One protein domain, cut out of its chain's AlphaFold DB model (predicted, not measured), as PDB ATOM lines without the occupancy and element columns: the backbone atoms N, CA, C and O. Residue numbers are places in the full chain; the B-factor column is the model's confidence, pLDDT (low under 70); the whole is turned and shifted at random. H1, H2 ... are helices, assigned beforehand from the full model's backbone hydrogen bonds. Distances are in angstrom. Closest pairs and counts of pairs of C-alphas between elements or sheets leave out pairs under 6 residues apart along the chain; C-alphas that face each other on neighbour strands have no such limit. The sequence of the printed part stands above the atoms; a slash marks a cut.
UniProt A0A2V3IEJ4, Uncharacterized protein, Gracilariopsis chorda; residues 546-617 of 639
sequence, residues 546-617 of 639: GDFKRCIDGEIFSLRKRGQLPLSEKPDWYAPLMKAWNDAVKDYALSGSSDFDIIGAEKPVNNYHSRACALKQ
ATOM      1  N   GLY A 546     -48.570  30.726  34.885       91.50
ATOM      2  CA  GLY A 546     -48.166  30.228  36.199       91.50
ATOM      3  C   GLY A 546     -47.219  29.024  36.140       91.50
ATOM      4  O   GLY A 546     -46.246  28.978  36.894       91.50
ATOM      5  N   ASP A 547     -47.471  28.061  35.249       89.38
ATOM      6  CA  ASP A 547     -46.618  26.876  35.082       89.38
ATOM      7  C   ASP A 547     -45.265  27.237  34.473       89.38
ATOM      8  O   ASP A 547     -44.223  26.783  34.956       89.38
ATOM      9  N   PHE A 548     -45.268  28.120  33.475       90.25
ATOM     10  CA  PHE A 548     -44.050  28.619  32.857       90.25
ATOM     11  C   PHE A 548     -43.152  29.336  33.877       90.25
ATOM     12  O   PHE A 548     -41.982  28.980  34.031       90.25
ATOM     13  N   LYS A 549     -43.708  30.290  34.640       92.75
ATOM     14  CA  LYS A 549     -42.980  31.036  35.683       92.75
ATOM     15  C   LYS A 549     -42.392  30.109  36.747       92.75
ATOM     16  O   LYS A 549     -41.202  30.202  37.049       92.75
ATOM     17  N   ARG A 550     -43.186  29.152  37.246       94.00
ATOM     18  CA  ARG A 550     -42.717  28.134  38.202       94.00
ATOM     19  C   ARG A 550     -41.576  27.291  37.641       94.00
ATOM     20  O   ARG A 550     -40.628  26.991  38.365       94.00
ATOM     21  N   CYS A 551     -41.653  26.907  36.368       92.31
ATOM     22  CA  CYS A 551     -40.584  26.161  35.720       92.31
ATOM     23  C   CYS A 551     -39.282  26.971  35.670       92.31
ATOM     24  O   CYS A 551     -38.239  26.458  36.073       92.31
ATOM     25  N   ILE A 552     -39.342  28.239  35.252       92.06
ATOM     26  CA  ILE A 552     -38.166  29.118  35.190       92.06
ATOM     27  C   ILE A 552     -37.522  29.291  36.569       92.06
ATOM     28  O   ILE A 552     -36.302  29.173  36.698       92.06
ATOM     29  N   ASP A 553     -38.324  29.503  37.613       92.69
ATOM     30  CA  ASP A 553     -37.813  29.601  38.982       92.69
ATOM     31  C   ASP A 553     -37.153  28.284  39.442       92.69
ATOM     32  O   ASP A 553     -36.120  28.303  40.119       92.69
ATOM     33  N   GLY A 554     -37.687  27.133  39.019       92.62
ATOM     34  CA  GLY A 554     -37.089  25.814  39.247       92.62
ATOM     35  C   GLY A 554     -35.747  25.603  38.530       92.62
ATOM     36  O   GLY A 554     -34.821  25.013  39.100       92.62
ATOM     37  N   GLU A 555     -35.600  26.118  37.308       88.94
ATOM     38  CA  GLU A 555     -34.325  26.114  36.575       88.94
ATOM     39  C   GLU A 555     -33.288  27.007  37.279       88.94
ATOM     40  O   GLU A 555     -32.159  26.577  37.518       88.94
ATOM     41  N   ILE A 556     -33.682  28.206  37.728       91.38
ATOM     42  CA  ILE A 556     -32.826  29.102  38.529       91.38
ATOM     43  C   ILE A 556     -32.387  28.427  39.830       91.38
ATOM     44  O   ILE A 556     -31.206  28.462  40.190       91.38
ATOM     45  N   PHE A 557     -33.315  27.777  40.534       91.75
ATOM     46  CA  PHE A 557     -32.999  27.004  41.731       91.75
ATOM     47  C   PHE A 557     -31.980  25.893  41.437       91.75
ATOM     48  O   PHE A 557     -31.040  25.686  42.207       91.75
ATOM     49  N   SER A 558     -32.116  25.213  40.298       87.19
ATOM     50  CA  SER A 558     -31.181  24.172  39.868       87.19
ATOM     51  C   SER A 558     -29.782  24.725  39.580       87.19
ATOM     52  O   SER A 558     -28.801  24.107  39.996       87.19
ATOM     53  N   LEU A 559     -29.671  25.897  38.946       86.50
ATOM     54  CA  LEU A 559     -28.391  26.585  38.732       86.50
ATOM     55  C   LEU A 559     -27.719  26.947  40.067       86.50
ATOM     56  O   LEU A 559     -26.531  26.681  40.256       86.50
ATOM     57  N   ARG A 560     -28.493  27.459  41.033       90.44
ATOM     58  CA  ARG A 560     -28.008  27.767  42.392       90.44
ATOM     59  C   ARG A 560     -27.502  26.525  43.113       90.44
ATOM     60  O   ARG A 560     -26.405  26.531  43.661       90.44
ATOM     61  N   LYS A 561     -28.262  25.428  43.059       90.75
ATOM     62  CA  LYS A 561     -27.873  24.146  43.668       90.75
ATOM     63  C   LYS A 561     -26.565  23.596  43.088       90.75
ATOM     64  O   LYS A 561     -25.825  22.920  43.797       90.75
ATOM     65  N   ARG A 562     -26.269  23.887  41.817       90.00
ATOM     66  CA  ARG A 562     -25.013  23.514  41.142       90.00
ATOM     67  C   ARG A 562     -23.861  24.495  41.408       90.00
ATOM     68  O   ARG A 562     -22.778  24.286  40.873       90.00
ATOM     69  N   GLY A 563     -24.079  25.557  42.189       90.44
ATOM     70  CA  GLY A 563     -23.088  26.608  42.439       90.44
ATOM     71  C   GLY A 563     -22.802  27.494  41.222       90.44
ATOM     72  O   GLY A 563     -21.790  28.184  41.201       90.44
ATOM     73  N   GLN A 564     -23.669  27.465  40.204       89.25
ATOM     74  CA  GLN A 564     -23.512  28.225  38.956       89.25
ATOM     75  C   GLN A 564     -24.137  29.624  39.030       89.25
ATOM     76  O   GLN A 564     -23.959  30.422  38.116       89.25
ATOM     77  N   LEU A 565     -24.886  29.915  40.098       91.88
ATOM     78  CA  LEU A 565     -25.545  31.196  40.321       91.88
ATOM     79  C   LEU A 565     -25.615  31.503  41.831       91.88
ATOM     80  O   LEU A 565     -26.018  30.617  42.593       91.88
ATOM     81  N   PRO A 566     -25.276  32.723  42.285       92.94
ATOM     82  CA  PRO A 566     -25.462  33.137  43.677       92.94
ATOM     83  C   PRO A 566     -26.935  33.130  44.127       92.94
ATOM     84  O   PRO A 566     -27.861  33.285  43.327       92.94
ATOM     85  N   LEU A 567     -27.173  32.985  45.437       89.44
ATOM     86  CA  LEU A 567     -28.531  32.957  46.005       89.44
ATOM     87  C   LEU A 567     -29.291  34.282  45.819       89.44
ATOM     88  O   LEU A 567     -30.508  34.262  45.648       89.44
ATOM     89  N   SER A 568     -28.583  35.413  45.843       90.19
ATOM     90  CA  SER A 568     -29.151  36.761  45.699       90.19
ATOM     91  C   SER A 568     -29.359  37.194  44.251       90.19
ATOM     92  O   SER A 568     -30.058  38.171  44.001       90.19
ATOM     93  N   GLU A 569     -28.764  36.489  43.291       91.75
ATOM     94  CA  GLU A 569     -28.740  36.914  41.895       91.75
ATOM     95  C   GLU A 569     -29.775  36.161  41.061       91.75
ATOM     96  O   GLU A 569     -30.134  35.009  41.338       91.75
ATOM     97  N   LYS A 570     -30.275  36.841  40.028       91.19
ATOM     98  CA  LYS A 570     -31.007  36.220  38.925       91.19
ATOM     99  C   LYS A 570     -30.086  36.178  37.708       91.19
ATOM    100  O   LYS A 570     -29.258  37.077  37.568       91.19
ATOM    101  N   PRO A 571     -30.228  35.179  36.826       89.06
ATOM    102  CA  PRO A 571     -29.484  35.178  35.578       89.06
ATOM    103  C   PRO A 571     -29.811  36.420  34.743       89.06
ATOM    104  O   PRO A 571     -30.949  36.897  34.755       89.06
ATOM    105  N   ASP A 572     -28.831  36.900  33.988       88.06
ATOM    106  CA  ASP A 572     -28.950  38.038  33.067       88.06
ATOM    107  C   ASP A 572     -30.100  37.881  32.054       88.06
ATOM    108  O   ASP A 572     -30.771  38.852  31.704       88.06
ATOM    109  N   TRP A 573     -30.396  36.644  31.653       85.88
ATOM    110  CA  TRP A 573     -31.492  36.306  30.750       85.88
ATOM    111  C   TRP A 573     -32.889  36.364  31.382       85.88
ATOM    112  O   TRP A 573     -33.876  36.378  30.648       85.88
ATOM    113  N   TYR A 574     -33.025  36.401  32.714       89.81
ATOM    114  CA  TYR A 574     -34.335  36.284  33.369       89.81
ATOM    115  C   TYR A 574     -35.260  37.467  33.074       89.81
ATOM    116  O   TYR A 574     -36.400  37.268  32.666       89.81
ATOM    117  N   ALA A 575     -34.797  38.701  33.291       89.50
ATOM    118  CA  ALA A 575     -35.646  39.878  33.109       89.50
ATOM    119  C   ALA A 575     -36.070  40.079  31.638       89.50
ATOM    120  O   ALA A 575     -37.268  40.268  31.410       89.50
ATOM    121  N   PRO A 576     -35.164  39.962  30.639       86.69
ATOM    122  CA  PRO A 576     -35.550  39.971  29.228       86.69
ATOM    123  C   PRO A 576     -36.560  38.873  28.882       86.69
ATOM    124  O   PRO A 576     -37.559  39.153  28.224       86.69
ATOM    125  N   LEU A 577     -36.344  37.647  29.375       86.31
ATOM    126  CA  LEU A 577     -37.250  36.525  29.136       86.31
ATOM    127  C   LEU A 577     -38.648  36.781  29.704       86.31
ATOM    128  O   LEU A 577     -39.639  36.590  29.006       86.31
ATOM    129  N   MET A 578     -38.735  37.218  30.961       89.69
ATOM    130  CA  MET A 578     -40.026  37.456  31.602       89.69
ATOM    131  C   MET A 578     -40.788  38.607  30.956       89.69
ATOM    132  O   MET A 578     -42.012  38.544  30.871       89.69
ATOM    133  N   LYS A 579     -40.082  39.641  30.484       87.94
ATOM    134  CA  LYS A 579     -40.698  40.720  29.713       87.94
ATOM    135  C   LYS A 579     -41.299  40.177  28.414       87.94
ATOM    136  O   LYS A 579     -42.499  40.319  28.220       87.94
ATOM    137  N   ALA A 580     -40.500  39.484  27.600       83.75
ATOM    138  CA  ALA A 580     -40.960  38.914  26.334       83.75
ATOM    139  C   ALA A 580     -42.133  37.937  26.522       83.75
ATOM    140  O   ALA A 580     -43.095  37.964  25.762       83.75
ATOM    141  N   TRP A 581     -42.095  37.112  27.570       86.69
ATOM    142  CA  TRP A 581     -43.200  36.224  27.922       86.69
ATOM    143  C   TRP A 581     -44.469  36.980  28.347       86.69
ATOM    144  O   TRP A 581     -45.565  36.622  27.940       86.69
ATOM    145  N   ASN A 582     -44.370  38.028  29.162       88.62
ATOM    146  CA  ASN A 582     -45.564  38.781  29.551       88.62
ATOM    147  C   ASN A 582     -46.161  39.550  28.359       88.62
ATOM    148  O   ASN A 582     -47.384  39.592  28.221       88.62
ATOM    149  N   ASP A 583     -45.313  40.115  27.495       85.25
ATOM    150  CA  ASP A 583     -45.731  40.798  26.266       85.25
ATOM    151  C   ASP A 583     -46.462  39.809  25.335       85.25
ATOM    152  O   ASP A 583     -47.576  40.078  24.897       85.25
ATOM    153  N   ALA A 584     -45.925  38.596  25.172       82.50
ATOM    154  CA  ALA A 584     -46.575  37.497  24.462       82.50
ATOM    155  C   ALA A 584     -47.979  37.155  24.961       82.50
ATOM    156  O   ALA A 584     -48.915  37.009  24.178       82.50
ATOM    157  N   VAL A 585     -48.107  36.956  26.275       86.94
ATOM    158  CA  VAL A 585     -49.377  36.589  26.906       86.94
ATOM    159  C   VAL A 585     -50.395  37.709  26.711       86.94
ATOM    160  O   VAL A 585     -51.566  37.442  26.444       86.94
ATOM    161  N   LYS A 586     -49.946  38.964  26.803       86.38
ATOM    162  CA  LYS A 586     -50.777  40.138  26.549       86.38
ATOM    163  C   LYS A 586     -51.242  40.190  25.092       86.38
ATOM    164  O   LYS A 586     -52.430  40.388  24.857       86.38
ATOM    165  N   ASP A 587     -50.349  39.976  24.133       80.94
ATOM    166  CA  ASP A 587     -50.692  40.002  22.708       80.94
ATOM    167  C   ASP A 587     -51.635  38.849  22.324       80.94
ATOM    168  O   ASP A 587     -52.589  39.045  21.561       80.94
ATOM    169  N   TYR A 588     -51.442  37.664  22.916       81.12
ATOM    170  CA  TYR A 588     -52.384  36.548  22.805       81.12
ATOM    171  C   TYR A 588     -53.772  36.943  23.309       81.12
ATOM    172  O   TYR A 588     -54.756  36.786  22.589       81.12
ATOM    173  N   ALA A 589     -53.856  37.526  24.508       83.19
ATOM    174  CA  ALA A 589     -55.124  37.952  25.093       83.19
ATOM    175  C   ALA A 589     -55.840  39.035  24.264       83.19
ATOM    176  O   ALA A 589     -57.068  39.057  24.224       83.19
ATOM    177  N   LEU A 590     -55.092  39.926  23.601       81.12
ATOM    178  CA  LEU A 590     -55.655  40.998  22.772       81.12
ATOM    179  C   LEU A 590     -56.132  40.516  21.399       81.12
ATOM    180  O   LEU A 590     -57.130  41.013  20.885       81.12
ATOM    181  N   SER A 591     -55.409  39.581  20.786       75.69
ATOM    182  CA  SER A 591     -55.708  39.113  19.428       75.69
ATOM    183  C   SER A 591     -56.651  37.910  19.384       75.69
ATOM    184  O   SER A 591     -57.316  37.704  18.370       75.69
ATOM    185  N   GLY A 592     -56.657  37.081  20.436       64.75
ATOM    186  CA  GLY A 592     -57.281  35.758  20.424       64.75
ATOM    187  C   GLY A 592     -56.715  34.816  19.354       64.75
ATOM    188  O   GLY A 592     -57.388  33.864  18.978       64.75
ATOM    189  N   SER A 593     -55.530  35.103  18.805       64.00
ATOM    190  CA  SER A 593     -54.911  34.280  17.766       64.00
ATOM    191  C   SER A 593     -54.042  33.186  18.378       64.00
ATOM    192  O   SER A 593     -53.324  33.408  19.344       64.00
ATOM    193  N   SER A 594     -54.038  32.006  17.771       58.94
ATOM    194  CA  SER A 594     -53.117  30.911  18.099       58.94
ATOM    195  C   SER A 594     -51.771  31.002  17.348       58.94
ATOM    196  O   SER A 594     -50.910  30.134  17.518       58.94
ATOM    197  N   ASP A 595     -51.548  32.060  16.559       57.94
ATOM    198  CA  ASP A 595     -50.364  32.253  15.707       57.94
ATOM    199  C   ASP A 595     -49.282  33.132  16.372       57.94
ATOM    200  O   ASP A 595     -48.872  34.158  15.829       57.94
ATOM    201  N   PHE A 596     -48.800  32.740  17.556       60.38
ATOM    202  CA  PHE A 596     -47.775  33.490  18.298       60.38
ATOM    203  C   PHE A 596     -46.424  32.774  18.370       60.38
ATOM    204  O   PHE A 596     -46.326  31.650  18.856       60.38
ATOM    205  N   ASP A 597     -45.354  33.461  17.949       57.66
ATOM    206  CA  ASP A 597     -43.973  32.950  17.947       57.66
ATOM    207  C   ASP A 597     -43.045  33.926  18.695       57.66
ATOM    208  O   ASP A 597     -42.451  34.822  18.098       57.66
ATOM    209  N   ILE A 598     -42.945  33.790  20.021       54.28
ATOM    210  CA  ILE A 598     -42.225  34.765  20.868       54.28
ATOM    211  C   ILE A 598     -40.791  34.328  21.170       54.28
ATOM    212  O   ILE A 598     -39.852  35.114  21.060       54.28
ATOM    213  N   ILE A 599     -40.579  33.060  21.529       56.19
ATOM    214  CA  ILE A 599     -39.297  32.613  22.107       56.19
ATOM    215  C   ILE A 599     -38.212  32.408  21.027       56.19
ATOM    216  O   ILE A 599     -37.014  32.393  21.318       56.19
ATOM    217  N   GLY A 600     -38.601  32.283  19.752       49.78
ATOM    218  CA  GLY A 600     -37.677  32.061  18.636       49.78
ATOM    219  C   GLY A 600     -37.137  33.321  17.944       49.78
ATOM    220  O   GLY A 600     -36.144  33.210  17.219       49.78
ATOM    221  N   ALA A 601     -37.779  34.481  18.119       46.12
ATOM    222  CA  ALA A 601     -37.522  35.676  17.310       46.12
ATOM    223  C   ALA A 601     -36.501  36.644  17.937       46.12
ATOM    224  O   ALA A 601     -35.692  37.234  17.217       46.12
ATOM    225  N   GLU A 602     -36.469  36.764  19.266       54.03
ATOM    226  CA  GLU A 602     -35.625  37.743  19.957       54.03
ATOM    227  C   GLU A 602     -34.331  37.114  20.501       54.03
ATOM    228  O   GLU A 602     -34.331  36.217  21.347       54.03
ATOM    229  N   LYS A 603     -33.179  37.596  20.015       46.56
ATOM    230  CA  LYS A 603     -31.852  37.045  20.337       46.56
ATOM    231  C   LYS A 603     -31.380  37.152  21.803       46.56
ATOM    232  O   LYS A 603     -30.468  36.390  22.113       46.56
ATOM    233  N   PRO A 604     -31.955  37.952  22.726       49.00
ATOM    234  CA  PRO A 604     -31.684  37.746  24.153       49.00
ATOM    235  C   PRO A 604     -32.607  36.699  24.813       49.00
ATOM    236  O   PRO A 604     -32.295  36.223  25.899       49.00
ATOM    237  N   VAL A 605     -33.719  36.312  24.171       55.09
ATOM    238  CA  VAL A 605     -34.795  35.474  24.747       55.09
ATOM    239  C   VAL A 605     -34.689  34.005  24.326       55.09
ATOM    240  O   VAL A 605     -35.195  33.126  25.019       55.09
ATOM    241  N   ASN A 606     -33.959  33.710  23.245       59.03
ATOM    242  CA  ASN A 606     -33.677  32.348  22.776       59.03
ATOM    243  C   ASN A 606     -32.648  31.619  23.668       59.03
ATOM    244  O   ASN A 606     -31.592  31.171  23.215       59.03
ATOM    245  N   ASN A 607     -32.949  31.528  24.962       68.38
ATOM    246  CA  ASN A 607     -32.208  30.750  25.939       68.38
ATOM    247  C   ASN A 607     -32.820  29.346  26.038       68.38
ATOM    248  O   ASN A 607     -34.041  29.187  26.079       68.38
ATOM    249  N   TYR A 608     -31.964  28.331  26.124       74.25
ATOM    250  CA  TYR A 608     -32.318  26.939  26.391       74.25
ATOM    251  C   TYR A 608     -33.424  26.762  27.462       74.25
ATOM    252  O   TYR A 608     -34.396  26.053  27.201       74.25
ATOM    253  N   HIS A 609     -33.350  27.456  28.606       80.31
ATOM    254  CA  HIS A 609     -34.319  27.299  29.706       80.31
ATOM    255  C   HIS A 609     -35.737  27.738  29.324       80.31
ATOM    256  O   HIS A 609     -36.707  27.078  29.687       80.31
ATOM    257  N   SER A 610     -35.865  28.817  28.546       78.56
ATOM    258  CA  SER A 610     -37.168  29.296  28.070       78.56
ATOM    259  C   SER A 610     -37.857  28.261  27.186       78.56
ATOM    260  O   SER A 610     -39.027  27.958  27.385       78.56
ATOM    261  N   ARG A 611     -37.108  27.645  26.264       76.06
ATOM    262  CA  ARG A 611     -37.614  26.601  25.373       76.06
ATOM    263  C   ARG A 611     -37.978  25.347  26.155       76.06
ATOM    264  O   ARG A 611     -39.041  24.785  25.920       76.06
ATOM    265  N   ALA A 612     -37.131  24.936  27.096       78.19
ATOM    266  CA  ALA A 612     -37.401  23.789  27.955       78.19
ATOM    267  C   ALA A 612     -38.677  23.991  28.787       78.19
ATOM    268  O   ALA A 612     -39.504  23.088  28.866       78.19
ATOM    269  N   CYS A 613     -38.873  25.179  29.367       84.62
ATOM    270  CA  CYS A 613     -40.076  25.492  30.133       84.62
ATOM    271  C   CYS A 613     -41.315  25.684  29.261       84.62
ATOM    272  O   CYS A 613     -42.386  25.223  29.643       84.62
ATOM    273  N   ALA A 614     -41.180  26.275  28.072       82.50
ATOM    274  CA  ALA A 614     -42.286  26.387  27.132       82.50
ATOM    275  C   ALA A 614     -42.792  25.005  26.698       82.50
ATOM    276  O   ALA A 614     -43.996  24.782  26.691       82.50
ATOM    277  N   LEU A 615     -41.879  24.062  26.426       79.06
ATOM    278  CA  LEU A 615     -42.198  22.675  26.065       79.06
ATOM    279  C   LEU A 615     -42.807  21.848  27.210       79.06
ATOM    280  O   LEU A 615     -43.409  20.816  26.939       79.06
ATOM    281  N   LYS A 616     -42.639  22.269  28.471       81.00
ATOM    282  CA  LYS A 616     -43.235  21.610  29.650       81.00
ATOM    283  C   LYS A 616     -44.676  22.050  29.923       81.00
ATOM    284  O   LYS A 616     -45.321  21.450  30.781       81.00
ATOM    285  N   GLN A 617     -45.165  23.097  29.256       82.56
ATOM    286  CA  GLN A 617     -46.573  23.478  29.356       82.56
ATOM    287  C   GLN A 617     -47.448  22.371  28.771       82.56
ATOM    288  O   GLN A 617     -47.068  21.712  27.801       82.56
TER     289      GLN A 617
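AT A GLANCE: This is residues 546 to 617 of the 639 residues of an uncharacterized protein of Gracilariopsis chorda (UniProt A0A2V3IEJ4). Two long helices, H2 and H1, lie loosely side by side, running nearly opposite ways and staggered along the longest axis; short H3 packs on residues 548 to 555 of H1. A long loop after H2 folds back toward H3, and residues 589 to 595 stick out. The 72 printed residues hold three named helices, in the order H1, H2, H3, and no named strand: all helix, only just compact, close to loose, with a radius of gyration of the C-alphas of 13.0 A and spans of 41 by 22 by 18 A.

HOW THE PARTS SIT: H2, residues 574 to 591, and H1, residues 546 to 561, are near each other, with 9 pairs of C-alphas within 10 A. H2 is close to but not clearly touching H3, residues 608 to 615; their closest C-alphas, of Leu 577 and Ser 610, are 7.3 A apart. H1, with residues 548 to 555 alone, touches H3, closest at the C-alphas of Cys 551 and Cys 613, 5.6 A; they run opposite ways at a shallow tilt of 34 degrees, only just short of steep. In H1, H2 and H3 every O i to N i+4 pair is within hydrogen-bond range.

IN THESE COORDINATES: H2 measures 25.7 A from first to last C-alpha, H1 22.5 A and H3 10.8 A. C-alpha 546 is at (-48.166, 30.228, 36.199) and C-alpha 615 at (-42.198, 22.675, 26.065).

THE WHOLE: The C-alphas farthest apart, of Gly 563 and Ser 591, are 41.8 A apart. The printed part has no cut; both links are long. In this model residues 592 to 607 have pLDDT under 70.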